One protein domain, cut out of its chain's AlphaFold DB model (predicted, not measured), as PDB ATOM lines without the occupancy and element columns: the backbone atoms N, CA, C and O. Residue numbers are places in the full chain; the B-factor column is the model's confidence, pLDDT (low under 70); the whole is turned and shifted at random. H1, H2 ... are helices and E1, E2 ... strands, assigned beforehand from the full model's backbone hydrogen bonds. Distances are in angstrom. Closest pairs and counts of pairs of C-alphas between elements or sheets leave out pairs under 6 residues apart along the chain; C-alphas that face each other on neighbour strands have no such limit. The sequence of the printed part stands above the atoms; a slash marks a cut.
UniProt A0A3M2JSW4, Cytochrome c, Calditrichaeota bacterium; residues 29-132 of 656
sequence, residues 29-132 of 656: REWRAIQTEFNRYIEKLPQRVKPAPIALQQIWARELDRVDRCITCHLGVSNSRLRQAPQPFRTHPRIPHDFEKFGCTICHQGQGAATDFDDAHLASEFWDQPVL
ATOM      1  N   ARG A  29     -51.019 -27.105 -44.958       89.00
ATOM      2  CA  ARG A  29     -49.570 -27.334 -45.058       89.00
ATOM      3  C   ARG A  29     -49.176 -28.763 -44.677       89.00
ATOM      4  O   ARG A  29     -49.618 -29.289 -43.654       89.00
ATOM      5  N   GLU A  30     -48.250 -29.338 -45.443       91.62
ATOM      6  CA  GLU A  30     -47.778 -30.727 -45.307       91.62
ATOM      7  C   GLU A  30     -47.251 -31.050 -43.904       91.62
ATOM      8  O   GLU A  30     -47.570 -32.092 -43.324       91.62
ATOM      9  N   TRP A  31     -46.490 -30.127 -43.308       93.12
ATOM     10  CA  TRP A  31     -45.881 -30.332 -41.997       93.12
ATOM     11  C   TRP A  31     -46.906 -30.607 -40.885       93.12
ATOM     12  O   TRP A  31     -46.620 -31.386 -39.975       93.12
ATOM     13  N   ARG A  32     -48.128 -30.052 -40.956       93.94
ATOM     14  CA  ARG A  32     -49.190 -30.310 -39.960       93.94
ATOM     15  C   ARG A  32     -49.616 -31.778 -39.971       93.94
ATOM     16  O   ARG A  32     -49.829 -32.376 -38.910       93.94
ATOM     17  N   ALA A  33     -49.715 -32.372 -41.162       93.56
ATOM     18  CA  ALA A  33     -50.040 -33.784 -41.322       93.56
ATOM     19  C   ALA A  33     -48.928 -34.673 -40.745       93.56
ATOM     20  O   ALA A  33     -49.232 -35.586 -39.975       93.56
ATOM     21  N   ILE A  34     -47.660 -34.336 -41.011       95.06
ATOM     22  CA  ILE A  34     -46.482 -35.052 -40.492       95.06
ATOM     23  C   ILE A  34     -46.448 -35.038 -38.957       95.06
ATOM     24  O   ILE A  34     -46.246 -36.078 -38.333       95.06
ATOM     25  N   GLN A  35     -46.696 -33.891 -38.315       95.62
ATOM     26  CA  GLN A  35     -46.718 -33.805 -36.846       95.62
ATOM     27  C   GLN A  35     -47.887 -34.596 -36.236       95.62
ATOM     28  O   GLN A  35     -47.743 -35.246 -35.198       95.62
ATOM     29  N   THR A  36     -49.043 -34.595 -36.904       95.44
ATOM     30  CA  THR A  36     -50.206 -35.397 -36.494       95.44
ATOM     31  C   THR A  36     -49.930 -36.897 -36.640       95.44
ATOM     32  O   THR A  36     -50.371 -37.703 -35.820       95.44
ATOM     33  N   GLU A  37     -49.215 -37.292 -37.691       95.81
ATOM     34  CA  GLU A  37     -48.763 -38.667 -37.896       95.81
ATOM     35  C   GLU A  37     -47.717 -39.081 -36.858       95.81
ATOM     36  O   GLU A  37     -47.836 -40.167 -36.294       95.81
ATOM     37  N   PHE A  38     -46.760 -38.211 -36.527       96.00
ATOM     38  CA  PHE A  38     -45.785 -38.462 -35.465       96.00
ATOM     39  C   PHE A  38     -46.467 -38.769 -34.132       96.00
ATOM     40  O   PHE A  38     -46.140 -39.767 -33.493       96.00
ATOM     41  N   ASN A  39     -47.448 -37.954 -33.734       95.62
ATOM     42  CA  ASN A  39     -48.187 -38.155 -32.486       95.62
ATOM     43  C   ASN A  39     -48.938 -39.501 -32.482       95.62
ATOM     44  O   ASN A  39     -48.861 -40.242 -31.506       95.62
ATOM     45  N   ARG A  40     -49.554 -39.885 -33.609       95.31
ATOM     46  CA  ARG A  40     -50.166 -41.218 -33.781       95.31
ATOM     47  C   ARG A  40     -49.143 -42.358 -33.778       95.31
ATOM     48  O   ARG A  40     -49.458 -43.469 -33.354       95.31
ATOM     49  N   TYR A  41     -47.937 -42.125 -34.291       94.00
ATOM     50  CA  TYR A  41     -46.863 -43.115 -34.326       94.00
ATOM     51  C   TYR A  41     -46.329 -43.404 -32.920       94.00
ATOM     52  O   TYR A  41     -46.212 -44.567 -32.538       94.00
ATOM     53  N   ILE A  42     -46.051 -42.364 -32.129       94.25
ATOM     54  CA  ILE A  42     -45.479 -42.530 -30.788       94.25
ATOM     55  C   ILE A  42     -46.453 -43.155 -29.783       94.25
ATOM     56  O   ILE A  42     -46.000 -43.823 -28.858       94.25
ATOM     57  N   GLU A  43     -47.767 -42.996 -29.973       93.56
ATOM     58  CA  GLU A  43     -48.797 -43.660 -29.158       93.56
ATOM     59  C   GLU A  43     -48.733 -45.188 -29.268       93.56
ATOM     60  O   GLU A  43     -49.085 -45.898 -28.330       93.56
ATOM     61  N   LYS A  44     -48.251 -45.699 -30.405       92.75
ATOM     62  CA  LYS A  44     -48.110 -47.136 -30.665       92.75
ATOM     63  C   LYS A  44     -46.791 -47.709 -30.149       92.75
ATOM     64  O   LYS A  44     -46.595 -48.922 -30.213       92.75
ATOM     65  N   LEU A  45     -45.863 -46.868 -29.688       90.19
ATOM     66  CA  LEU A  45     -44.566 -47.330 -29.211       90.19
ATOM     67  C   LEU A  45     -44.676 -47.865 -27.776       90.19
ATOM     68  O   LEU A  45     -45.318 -47.241 -26.932       90.19
ATOM     69  N   PRO A  46     -43.994 -48.978 -27.449       87.44
ATOM     70  CA  PRO A  46     -43.973 -49.501 -26.083       87.44
ATOM     71  C   PRO A  46     -43.272 -48.541 -25.105       87.44
ATOM     72  O   PRO A  46     -43.537 -48.548 -23.904       87.44
ATOM     73  N   GLN A  47     -42.384 -47.684 -25.612       87.00
ATOM     74  CA  GLN A  47     -41.718 -46.637 -24.853       87.00
ATOM     75  C   GLN A  47     -42.496 -45.313 -24.864       87.00
ATOM     76  O   GLN A  47     -42.915 -44.825 -25.910       87.00
ATOM     77  N   ARG A  48     -42.582 -44.647 -23.704       87.50
ATOM     78  CA  ARG A  48     -43.172 -43.301 -23.613       87.50
ATOM     79  C   ARG A  48     -42.307 -42.277 -24.350       87.50
ATOM     80  O   ARG A  48     -41.135 -42.093 -24.016       87.50
ATOM     81  N   VAL A  49     -42.890 -41.565 -25.305       91.50
ATOM     82  CA  VAL A  49     -42.278 -40.436 -26.020       91.50
ATOM     83  C   VAL A  49     -43.210 -39.232 -25.887       91.50
ATOM     84  O   VAL A  49     -44.426 -39.390 -25.855       91.50
ATOM     85  N   LYS A  50     -42.649 -38.029 -25.731       91.06
ATOM     86  CA  LYS A  50     -43.441 -36.805 -25.580       91.06
ATOM     87  C   LYS A  50     -44.071 -36.423 -26.934       91.06
ATOM     88  O   LYS A  50     -43.324 -36.383 -27.913       91.06
ATOM     89  N   PRO A  51     -45.382 -36.118 -26.997       91.38
ATOM     90  CA  PRO A  51     -46.012 -35.624 -28.217       91.38
ATOM     91  C   PRO A  51     -45.464 -34.257 -28.618       91.38
ATOM     92  O   PRO A  51     -45.109 -33.433 -27.768       91.38
ATOM     93  N   ALA A  52     -45.401 -34.028 -29.925       90.56
ATOM     94  CA  ALA A  52     -45.007 -32.754 -30.498       90.56
ATOM     95  C   ALA A  52     -46.227 -31.827 -30.632       90.56
ATOM     96  O   ALA A  52     -47.299 -32.285 -31.045       90.56
ATOM     97  N   PRO A  53     -46.098 -30.528 -30.308       92.88
ATOM     98  CA  PRO A  53     -47.151 -29.561 -30.595       92.88
ATOM     99  C   PRO A  53     -47.331 -29.414 -32.111       92.88
ATOM    100  O   PRO A  53     -46.341 -29.404 -32.842       92.88
ATOM    101  N   ILE A  54     -48.581 -29.257 -32.566       93.12
ATOM    102  CA  ILE A  54     -48.883 -28.968 -33.975       93.12
ATOM    103  C   ILE A  54     -48.609 -27.484 -34.242       93.12
ATOM    104  O   ILE A  54     -49.511 -26.647 -34.198       93.12
ATOM    105  N   ALA A  55     -47.338 -27.151 -34.435       93.56
ATOM    106  CA  ALA A  55     -46.849 -25.800 -34.666       93.56
ATOM    107  C   ALA A  55     -45.504 -25.833 -35.403       93.56
ATOM    108  O   ALA A  55     -44.754 -26.808 -35.318       93.56
ATOM    109  N   LEU A  56     -45.172 -24.731 -36.079       92.56
ATOM    110  CA  LEU A  56     -43.847 -24.546 -36.663       92.56
ATOM    111  C   LEU A  56     -42.778 -24.579 -35.567       92.56
ATOM    112  O   LEU A  56     -42.876 -23.862 -34.570       92.56
ATOM    113  N   GLN A  57     -41.748 -25.394 -35.780       92.81
ATOM    114  CA  GLN A  57     -40.572 -25.441 -34.922       92.81
ATOM    115  C   GLN A  57     -39.381 -24.864 -35.672       92.81
ATOM    116  O   GLN A  57     -39.174 -25.152 -36.849       92.81
ATOM    117  N   GLN A  58     -38.603 -24.028 -34.992       93.19
ATOM    118  CA  GLN A  58     -37.524 -23.296 -35.630       93.19
ATOM    119  C   GLN A  58     -36.291 -23.249 -34.736       93.19
ATOM    120  O   GLN A  58     -36.362 -22.829 -33.582       93.19
ATOM    121  N   ILE A  59     -35.154 -23.613 -35.315       94.06
ATOM    122  CA  ILE A  59     -33.825 -23.327 -34.794       94.06
ATOM    123  C   ILE A  59     -33.381 -22.005 -35.411       94.06
ATOM    124  O   ILE A  59     -33.411 -21.822 -36.630       94.06
ATOM    125  N   TRP A  60     -32.964 -21.069 -34.564       92.38
ATOM    126  CA  TRP A  60     -32.388 -19.808 -35.010       92.38
ATOM    127  C   TRP A  60     -30.928 -19.711 -34.571       92.38
ATOM    128  O   TRP A  60     -30.612 -19.235 -33.479       92.38
ATOM    129  N   ALA A  61     -30.029 -20.147 -35.451       90.38
ATOM    130  CA  ALA A  61     -28.590 -20.051 -35.255       90.38
ATOM    131  C   ALA A  61     -28.109 -18.648 -35.660       90.38
ATOM    132  O   ALA A  61     -27.548 -18.443 -36.736       90.38
ATOM    133  N   ARG A  62     -28.360 -17.662 -34.784       88.19
ATOM    134  CA  ARG A  62     -28.046 -16.233 -35.003       88.19
ATOM    135  C   ARG A  62     -26.618 -15.987 -35.467       88.19
ATOM    136  O   ARG A  62     -26.385 -15.183 -36.357       88.19
ATOM    137  N   GLU A  63     -25.664 -16.676 -34.853       87.62
ATOM    138  CA  GLU A  63     -24.240 -16.458 -35.110       87.62
ATOM    139  C   GLU A  63     -23.797 -16.946 -36.492       87.62
ATOM    140  O   GLU A  63     -22.765 -16.507 -36.986       87.62
ATOM    141  N   LEU A  64     -24.570 -17.845 -37.104       88.00
ATOM    142  CA  LEU A  64     -24.335 -18.377 -38.445       88.00
ATOM    143  C   LEU A  64     -25.280 -17.761 -39.483       88.00
ATOM    144  O   LEU A  64     -25.228 -18.152 -40.647       88.00
ATOM    145  N   ASP A  65     -26.142 -16.829 -39.062       87.50
ATOM    146  CA  ASP A  65     -27.222 -16.255 -39.868       87.50
ATOM    147  C   ASP A  65     -28.070 -17.342 -40.556       87.50
ATOM    148  O   ASP A  65     -28.240 -17.392 -41.780       87.50
ATOM    149  N   ARG A  66     -28.545 -18.306 -39.752       89.12
ATOM    150  CA  ARG A  66     -29.373 -19.418 -40.236       89.12
ATOM    151  C   ARG A  66     -30.682 -19.538 -39.479       89.12
ATOM    152  O   ARG A  66     -30.724 -19.546 -38.248       89.12
ATOM    153  N   VAL A  67     -31.744 -19.685 -40.261       92.75
ATOM    154  CA  VAL A  67     -33.084 -20.048 -39.813       92.75
ATOM    155  C   VAL A  67     -33.388 -21.428 -40.369       92.75
ATOM    156  O   VAL A  67     -33.309 -21.635 -41.577       92.75
ATOM    157  N   ASP A  68     -33.715 -22.360 -39.484       94.19
ATOM    158  CA  ASP A  68     -33.906 -23.758 -39.837       94.19
ATOM    159  C   ASP A  68     -35.188 -24.306 -39.213       94.19
ATOM    160  O   ASP A  68     -35.393 -24.226 -38.004       94.19
ATOM    161  N   ARG A  69     -36.069 -24.840 -40.050       95.56
ATOM    162  CA  ARG A  69     -37.377 -25.383 -39.693       95.56
ATOM    163  C   ARG A  69     -37.460 -26.877 -39.958       95.56
ATOM    164  O   ARG A  69     -38.546 -27.437 -39.818       95.56
ATOM    165  N   CYS A  70     -36.346 -27.553 -40.261       95.19
ATOM    166  CA  CYS A  70     -36.327 -28.995 -40.516       95.19
ATOM    167  C   CYS A  70     -36.918 -29.786 -39.337       95.19
ATOM    168  O   CYS A  70     -37.645 -30.757 -39.545       95.19
ATOM    169  N   ILE A  71     -36.702 -29.325 -38.098       94.81
ATOM    170  CA  ILE A  71     -37.271 -29.938 -36.886       94.81
ATOM    171  C   ILE A  71     -38.797 -29.807 -36.766       94.81
ATOM    172  O   ILE A  71     -39.388 -30.434 -35.896       94.81
ATOM    173  N   THR A  72     -39.459 -29.050 -37.647       95.31
ATOM    174  CA  THR A  72     -40.925 -29.070 -37.758       95.31
ATOM    175  C   THR A  72     -41.412 -30.453 -38.192       95.31
ATOM    176  O   THR A  72     -42.406 -30.941 -37.654       95.31
ATOM    177  N   CYS A  73     -40.697 -31.099 -39.118       95.38
ATOM    178  CA  CYS A  73     -41.039 -32.420 -39.654       95.38
ATOM    179  C   CYS A  73     -40.158 -33.532 -39.057       95.38
ATOM    180  O   CYS A  73     -40.636 -34.633 -38.783       95.38
ATOM    181  N   HIS A  74     -38.881 -33.243 -38.793       94.81
ATOM    182  CA  HIS A  74     -37.909 -34.180 -38.226       94.81
ATOM    183  C   HIS A  74     -37.960 -34.214 -36.692       94.81
ATOM    184  O   HIS A  74     -36.988 -33.931 -35.998       94.81
ATOM    185  N   LEU A  75     -39.116 -34.579 -36.141       93.38
ATOM    186  CA  LEU A  75     -39.411 -34.474 -34.705       93.38
ATOM    187  C   LEU A  75     -38.618 -35.436 -33.803       93.38
ATOM    188  O   LEU A  75     -38.591 -35.270 -32.583       93.38
ATOM    189  N   GLY A  76     -37.984 -36.461 -34.374       92.38
ATOM    190  CA  GLY A  76     -37.256 -37.464 -33.599       92.38
ATOM    191  C   GLY A  76     -35.777 -37.178 -33.371       92.38
ATOM    192  O   GLY A  76     -35.128 -37.936 -32.647       92.38
ATOM    193  N   VAL A  77     -35.235 -36.102 -33.955       91.81
ATOM    194  CA  VAL A  77     -33.785 -35.857 -34.056       91.81
ATOM    195  C   VAL A  77     -33.048 -35.907 -32.718       91.81
ATOM    196  O   VAL A  77     -31.999 -36.538 -32.640       91.81
ATOM    197  N   SER A  78     -33.619 -35.347 -31.648       88.50
ATOM    198  CA  SER A  78     -33.022 -35.323 -30.302       88.50
ATOM    199  C   SER A  78     -33.425 -36.508 -29.418       88.50
ATOM    200  O   SER A  78     -32.915 -36.663 -28.307       88.50
ATOM    201  N   ASN A  79     -34.338 -37.371 -29.876       90.81
ATOM    202  CA  ASN A  79     -34.902 -38.423 -29.042       90.81
ATOM    203  C   ASN A  79     -34.224 -39.778 -29.264       90.81
ATOM    204  O   ASN A  79     -34.581 -40.546 -30.159       90.81
ATOM    205  N   SER A  80     -33.317 -40.130 -28.354       89.62
ATOM    206  CA  SER A  80     -32.556 -41.384 -28.396       89.62
ATOM    207  C   SER A  80     -33.402 -42.667 -28.371       89.62
ATOM    208  O   SER A  80     -32.865 -43.741 -28.658       89.62
ATOM    209  N   ARG A  81     -34.705 -42.578 -28.058       90.62
ATOM    210  CA  ARG A  81     -35.671 -43.688 -28.094       90.62
ATOM    211  C   ARG A  81     -36.229 -43.978 -29.492       90.62
ATOM    212  O   ARG A  81     -36.900 -44.991 -29.671       90.62
ATOM    213  N   LEU A  82     -35.951 -43.120 -30.476       93.38
ATOM    214  CA  LEU A  82     -36.450 -43.217 -31.853       93.38
ATOM    215  C   LEU A  82     -35.372 -43.675 -32.852       93.38
ATOM    216  O   LEU A  82     -35.434 -43.374 -34.041       93.38
ATOM    217  N   ARG A  83     -34.368 -44.433 -32.392       90.56
ATOM    218  CA  ARG A  83     -33.287 -44.964 -33.256       90.56
ATOM    219  C   ARG A  83     -33.791 -45.831 -34.405       90.56
ATOM    220  O   ARG A  83     -33.223 -45.788 -35.488       90.56
ATOM    221  N   GLN A  84     -34.846 -46.603 -34.160       90.62
ATOM    222  CA  GLN A  84     -35.422 -47.539 -35.129       90.62
ATOM    223  C   GLN A  84     -36.661 -46.974 -35.839       90.62
ATOM    224  O   GLN A  84     -37.287 -47.677 -36.626       90.62
ATOM    225  N   ALA A  85     -37.025 -45.714 -35.578       93.31
ATOM    226  CA  ALA A  85     -38.181 -45.103 -36.217       93.31
ATOM    227  C   ALA A  85     -37.958 -44.925 -37.737       93.31
ATOM    228  O   ALA A  85     -36.805 -44.828 -38.192       93.31
ATOM    229  N   PRO A  86     -39.030 -44.903 -38.547       94.12
ATOM    230  CA  PRO A  86     -38.937 -44.543 -39.957       94.12
ATOM    231  C   PRO A  86     -38.548 -43.065 -40.114       94.12
ATOM    232  O   PRO A  86     -38.697 -42.268 -39.187       94.12
ATOM    233  N   GLN A  87     -38.043 -42.689 -41.292       91.06
ATOM    234  CA  GLN A  87     -37.922 -41.269 -41.634       91.06
ATOM    235  C   GLN A  87     -39.326 -40.664 -41.807       91.06
ATOM    236  O   GLN A  87     -40.196 -41.364 -42.323       91.06
ATOM    237  N   PRO A  88     -39.565 -39.406 -41.387       93.12
ATOM    238  CA  PRO A  88     -38.601 -38.430 -40.854       93.12
ATOM    239  C   PRO A  88     -38.403 -38.473 -39.320       93.12
ATOM    240  O   PRO A  88     -37.706 -37.628 -38.762       93.12
ATOM    241  N   PHE A  89     -39.001 -39.436 -38.611       95.19
ATOM    242  CA  PHE A  89     -39.036 -39.504 -37.137       95.19
ATOM    243  C   PHE A  89     -37.807 -40.155 -36.499       95.19
ATOM    244  O   PHE A  89     -37.760 -40.342 -35.282       95.19
ATOM    245  N   ARG A  90     -36.823 -40.554 -37.301       94.62
ATOM    246  CA  ARG A  90     -35.619 -41.216 -36.809       94.62
ATOM    247  C   ARG A  90     -34.734 -40.241 -36.037       94.62
ATOM    248  O   ARG A  90     -34.591 -39.080 -36.408       94.62
ATOM    249  N   THR A  91     -34.107 -40.733 -34.971       93.88
ATOM    250  CA  THR A  91     -33.125 -39.940 -34.222       93.88
ATOM    251  C   THR A  91     -31.862 -39.663 -35.028       93.88
ATOM    252  O   THR A  91     -31.457 -40.464 -35.876       93.88
ATOM    253  N   HIS A  92     -31.222 -38.536 -34.733       92.38
ATOM    254  CA  HIS A  92     -29.982 -38.145 -35.377       92.38
ATOM    255  C   HIS A  92     -28.825 -39.056 -34.911       92.38
ATOM    256  O   HIS A  92     -28.743 -39.392 -33.723       92.38
ATOM    257  N   PRO A  93     -27.898 -39.460 -35.801       87.81
ATOM    258  CA  PRO A  93     -26.660 -40.120 -35.393       87.81
ATOM    259  C   PRO A  93     -25.867 -39.264 -34.397       87.81
ATOM    260  O   PRO A  93     -25.934 -38.037 -34.415       87.81
ATOM    261  N   ARG A  94     -25.068 -39.874 -33.520       86.06
ATOM    262  CA  ARG A  94     -24.234 -39.076 -32.611       86.06
ATOM    263  C   ARG A  94     -23.171 -38.327 -33.418       86.06
ATOM    264  O   ARG A  94     -22.350 -38.960 -34.072       86.06
ATOM    265  N   ILE A  95     -23.169 -37.001 -33.317       85.12
ATOM    266  CA  ILE A  95     -22.158 -36.125 -33.919       85.12
ATOM    267  C   ILE A  95     -21.457 -35.281 -32.841       85.12
ATOM    268  O   ILE A  95     -22.017 -35.101 -31.758       85.12
ATOM    269  N   PRO A  96     -20.244 -34.755 -33.097       85.38
ATOM    270  CA  PRO A  96     -19.492 -33.951 -32.124       85.38
ATOM    271  C   PRO A  96     -20.052 -32.539 -31.880       85.38
ATOM    272  O   PRO A  96     -19.428 -31.751 -31.168       85.38
ATOM    273  N   HIS A  97     -21.178 -32.183 -32.506       89.31
ATOM    274  CA  HIS A  97     -21.754 -30.839 -32.488       89.31
ATOM    275  C   HIS A  97     -23.231 -30.872 -32.103       89.31
ATOM    276  O   HIS A  97     -23.941 -31.841 -32.364       89.31
ATOM    277  N   ASP A  98     -23.683 -29.785 -31.492       90.00
ATOM    278  CA  ASP A  98     -25.069 -29.585 -31.087       90.00
ATOM    279  C   ASP A  98     -25.852 -28.904 -32.218       90.00
ATOM    280  O   ASP A  98     -25.632 -27.729 -32.515       90.00
ATOM    281  N   PHE A  99     -26.764 -29.631 -32.863       88.75
ATOM    282  CA  PHE A  99     -27.511 -29.099 -34.003       88.75
ATOM    283  C   PHE A  99     -28.443 -27.940 -33.616       88.75
ATOM    284  O   PHE A  99     -28.776 -27.140 -34.486       88.75
ATOM    285  N   GLU A 100     -28.819 -27.774 -32.342       88.00
ATOM    286  CA  GLU A 100     -29.616 -26.619 -31.900       88.00
ATOM    287  C   GLU A 100     -28.815 -25.308 -31.974       88.00
ATOM    288  O   GLU A 100     -29.390 -24.227 -32.095       88.00
ATOM    289  N   LYS A 101     -27.478 -25.391 -31.964       89.81
ATOM    290  CA  LYS A 101     -26.584 -24.228 -32.104       89.81
ATOM    291  C   LYS A 101     -26.169 -23.957 -33.544       89.81
ATOM    292  O   LYS A 101     -25.895 -22.811 -33.887       89.81
ATOM    293  N   PHE A 102     -26.096 -25.001 -34.369       91.00
ATOM    294  CA  PHE A 102     -25.614 -24.900 -35.749       91.00
ATOM    295  C   PHE A 102     -26.748 -24.830 -36.785       91.00
ATOM    296  O   PHE A 102     -26.562 -24.240 -37.845       91.00
ATOM    297  N   GLY A 103     -27.923 -25.388 -36.494       91.88
ATOM    298  CA  GLY A 103     -28.962 -25.656 -37.491       91.88
ATOM    299  C   GLY A 103     -28.651 -26.898 -38.339       91.88
ATOM    300  O   GLY A 103     -27.507 -27.348 -38.432       91.88
ATOM    301  N   CYS A 104     -29.675 -27.470 -38.971       93.06
ATOM    302  CA  CYS A 104     -29.560 -28.673 -39.797       93.06
ATOM    303  C   CYS A 104     -28.865 -28.365 -41.134       93.06
ATOM    304  O   CYS A 104     -27.962 -29.089 -41.552       93.06
ATOM    305  N   THR A 105     -29.223 -27.252 -41.773       93.06
ATOM    306  CA  THR A 105     -28.735 -26.834 -43.099       93.06
ATOM    307  C   THR A 105     -27.246 -26.482 -43.159       93.06
ATOM    308  O   THR A 105     -26.646 -26.534 -44.233       93.06
ATOM    309  N   ILE A 106     -26.588 -26.194 -42.029       91.81
ATOM    310  CA  ILE A 106     -25.122 -26.039 -41.995       91.81
ATOM    311  C   ILE A 106     -24.418 -27.350 -42.354       91.81
ATOM    312  O   ILE A 106     -23.412 -27.327 -43.069       91.81
ATOM    313  N   CYS A 107     -24.984 -28.474 -41.907       91.12
ATOM    314  CA  CYS A 107     -24.466 -29.816 -42.144       91.12
ATOM    315  C   CYS A 107     -25.086 -30.464 -43.389       91.12
ATOM    316  O   CYS A 107     -24.381 -31.122 -44.152       91.12
ATOM    317  N   HIS A 108     -26.386 -30.267 -43.601       92.88
ATOM    318  CA  HIS A 108     -27.170 -30.981 -44.607       92.88
ATOM    319  C   HIS A 108     -27.460 -30.177 -45.877       92.88
ATOM    320  O   HIS A 108     -27.930 -30.767 -46.838       92.88
ATOM    321  N   GLN A 109     -27.165 -28.873 -45.929       91.56
ATOM    322  CA  GLN A 109     -27.649 -27.975 -46.993       91.56
ATOM    323  C   GLN A 109     -29.190 -27.984 -47.085       91.56
ATOM    324  O   GLN A 109     -29.844 -28.274 -46.085       91.56
ATOM    325  N   GLY A 110     -29.774 -27.613 -48.226       91.12
ATOM    326  CA  GLY A 110     -31.219 -27.400 -48.351       91.12
ATOM    327  C   GLY A 110     -31.677 -26.011 -47.906       91.12
ATOM    328  O   GLY A 110     -30.875 -25.169 -47.485       91.12
ATOM    329  N   GLN A 111     -32.984 -25.773 -48.003       92.38
ATOM    330  CA  GLN A 111     -33.608 -24.517 -47.592       92.38
ATOM    331  C   GLN A 111     -34.218 -24.642 -46.193       92.38
ATOM    332  O   GLN A 111     -35.316 -25.165 -46.013       92.38
ATOM    333  N   GLY A 112     -33.529 -24.098 -45.192       92.31
ATOM    334  CA  GLY A 112     -33.949 -24.182 -43.793       92.31
ATOM    335  C   GLY A 112     -35.255 -23.446 -43.480       92.31
ATOM    336  O   GLY A 112     -35.960 -23.836 -42.559       92.31
ATOM    337  N   ALA A 113     -35.629 -22.408 -44.228       92.31
ATOM    338  CA  ALA A 113     -36.864 -21.659 -43.990       92.31
ATOM    339  C   ALA A 113     -38.118 -22.309 -44.605       92.31
ATOM    340  O   ALA A 113     -39.235 -21.896 -44.268       92.31
ATOM    341  N   ALA A 114     -37.945 -23.293 -45.493       92.25
ATOM    342  CA  ALA A 114     -39.041 -23.963 -46.179       92.25
ATOM    343  C   ALA A 114     -39.862 -24.833 -45.218       92.25
ATOM    344  O   ALA A 114     -39.377 -25.310 -44.190       92.25
ATOM    345  N   THR A 115     -41.136 -25.012 -45.557       90.56
ATOM    346  CA  THR A 115     -42.108 -25.774 -44.754       90.56
ATOM    347  C   THR A 115     -42.769 -26.909 -45.528       90.56
ATOM    348  O   THR A 115     -43.598 -27.622 -44.967       90.56
ATOM    349  N   ASP A 116     -42.401 -27.062 -46.796       89.12
ATOM    350  CA  ASP A 116     -42.902 -28.067 -47.727       89.12
ATOM    351  C   ASP A 116     -41.713 -28.922 -48.184       89.12
ATOM    352  O   ASP A 116     -40.563 -28.458 -48.168       89.12
ATOM    353  N   PHE A 117     -41.964 -30.186 -48.529       90.50
ATOM    354  CA  PHE A 117     -40.887 -31.143 -48.783       90.50
ATOM    355  C   PHE A 117     -39.977 -30.709 -49.938       90.50
ATOM    356  O   PHE A 117     -38.754 -30.676 -49.759       90.50
ATOM    357  N   ASP A 118     -40.568 -30.352 -51.079       89.88
ATOM    358  CA  ASP A 118     -39.836 -30.032 -52.304       89.88
ATOM    359  C   ASP A 118     -38.938 -28.806 -52.123       89.88
ATOM    360  O   ASP A 118     -37.748 -28.876 -52.414       89.88
ATOM    361  N   ASP A 119     -39.456 -27.718 -51.549       89.56
ATOM    362  CA  ASP A 119     -38.668 -26.501 -51.321       89.56
ATOM    363  C   ASP A 119     -37.525 -26.719 -50.322       89.56
ATOM    364  O   ASP A 119     -36.464 -26.112 -50.454       89.56
ATOM    365  N   ALA A 120     -37.722 -27.573 -49.311       91.12
ATOM    366  CA  ALA A 120     -36.692 -27.858 -48.315       91.12
ATOM    367  C   ALA A 120     -35.574 -28.759 -48.867       91.12
ATOM    368  O   ALA A 120     -34.401 -28.535 -48.551       91.12
ATOM    369  N   HIS A 121     -35.932 -29.775 -49.662       92.31
ATOM    370  CA  HIS A 121     -35.031 -30.865 -50.053       92.31
ATOM    371  C   HIS A 121     -34.513 -30.778 -51.483       92.31
ATOM    372  O   HIS A 121     -33.395 -31.233 -51.734       92.31
ATOM    373  N   LEU A 122     -35.305 -30.251 -52.412       89.44
ATOM    374  CA  LEU A 122     -35.019 -30.257 -53.841       89.44
ATOM    375  C   LEU A 122     -34.555 -28.879 -54.317       89.44
ATOM    376  O   LEU A 122     -34.590 -27.887 -53.591       89.44
ATOM    377  N   ALA A 123     -34.065 -28.839 -55.555       84.44
ATOM    378  CA  ALA A 123     -33.842 -27.576 -56.235       84.44
ATOM    379  C   ALA A 123     -35.195 -27.032 -56.721       84.44
ATOM    380  O   ALA A 123     -35.933 -27.746 -57.401       84.44
ATOM    381  N   SER A 124     -35.502 -25.780 -56.398       80.25
ATOM    382  CA  SER A 124     -36.679 -25.046 -56.864       80.25
ATOM    383  C   SER A 124     -36.270 -23.818 -57.683       80.25
ATOM    384  O   SER A 124     -35.090 -23.469 -57.761       80.25
ATOM    385  N   GLU A 125     -37.247 -23.142 -58.295       75.56
ATOM    386  CA  GLU A 125     -37.025 -21.930 -59.104       75.56
ATOM    387  C   GLU A 125     -36.228 -20.852 -58.348       75.56
ATOM    388  O   GLU A 125     -35.380 -20.172 -58.923       75.56
ATOM    389  N   PHE A 126     -36.459 -20.731 -57.037       79.44
ATOM    390  CA  PHE A 126     -35.854 -19.703 -56.189       79.44
ATOM    391  C   PHE A 126     -34.732 -20.236 -55.290       79.44
ATOM    392  O   PHE A 126     -34.098 -19.458 -54.570       79.44
ATOM    393  N   TRP A 127     -34.476 -21.547 -55.307       82.62
ATOM    394  CA  TRP A 127     -33.475 -22.178 -54.458       82.62
ATOM    395  C   TRP A 127     -32.815 -23.379 -55.134       82.62
ATOM    396  O   TRP A 127     -33.364 -24.471 -55.191       82.62
ATOM    397  N   ASP A 128     -31.578 -23.214 -55.586       83.56
ATOM    398  CA  ASP A 128     -30.858 -24.216 -56.376       83.56
ATOM    399  C   ASP A 128     -29.919 -25.124 -55.554       83.56
ATOM    400  O   ASP A 128     -29.105 -25.856 -56.118       83.56
ATOM    401  N   GLN A 129     -30.010 -25.076 -54.217       84.75
ATOM    402  CA  GLN A 129     -29.160 -25.845 -53.297       84.75
ATOM    403  C   GLN A 129     -29.976 -26.906 -52.540       84.75
ATOM    404  O   GLN A 129     -30.378 -26.654 -51.400       84.75
ATOM    405  N   PRO A 130     -30.216 -28.087 -53.137       90.56
ATOM    406  CA  PRO A 130     -30.951 -29.161 -52.475       90.56
ATOM    407  C   PRO A 130     -30.230 -29.653 -51.213       90.56
ATOM    408  O   PRO A 130     -29.052 -29.354 -50.980       90.56
ATOM    409  N   VAL A 131     -30.927 -30.457 -50.409       93.12
ATOM    410  CA  VAL A 131     -30.290 -31.202 -49.318       93.12
ATOM    411  C   VAL A 131     -29.213 -32.107 -49.902       93.12
ATOM    412  O   VAL A 131     -29.401 -32.810 -50.897       93.12
ATOM    413  N   LEU A 132     -28.053 -32.076 -49.265       93.69
ATOM    414  CA  LEU A 132     -26.889 -32.805 -49.698       93.69
ATOM    415  C   LEU A 132     -27.085 -34.311 -49.451       93.69
ATOM    416  O   LEU A 132     -27.404 -34.709 -48.326       93.69
TER     417      LEU A 132
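This is residues 29 to 132 of the 656 residues of the protein "Cytochrome c" of Calditrichaeota bacterium (UniProt A0A3M2JSW4). Little regular structure is present: one long helix, H1, runs along one side of a loop-rich body, and a small antiparallel hairpin, E1 and E2, lies toward the other end near short helices H2 and H3. The printed part has 104 residues, with H1 E1 E2 H2 H3 H4 in order, mostly helix, 33 residues in named elements. It is compact, radius of gyration of the C-alphas 13.8 A, spanning 42 by 32 by 21 A.

H1, residues 30 to 43, is close but not clearly touching H4, residues 117 to 121: closest C-alphas Glu 30 and Phe 117, 7.7 A. E1, residues 59 to 61, and E2, residues 66 to 68, are antiparallel at 168 degrees; N 59 and O 68 are within hydrogen-bond range, 2.8 A. The closest C-alphas of E1 and H2, residues 99 to 102, are Ala 61 and Lys 101, 5.6 A; of E2 and H3, residues 105 to 108, Asp 68 and Thr 105, 6.8 A. Every O i to N i+4 pair is within range in H1 and H4; H2 and H3 are too short for one.

H1 measures 20.7 A from C-alpha 30 (-47.778, -30.727, -45.307); H4 ends at C-alpha 121 (-35.031, -30.865, -50.053).

Links H1 to E1 and E2 to H2 are long. The printed part has no cut; no printed residue is under 70.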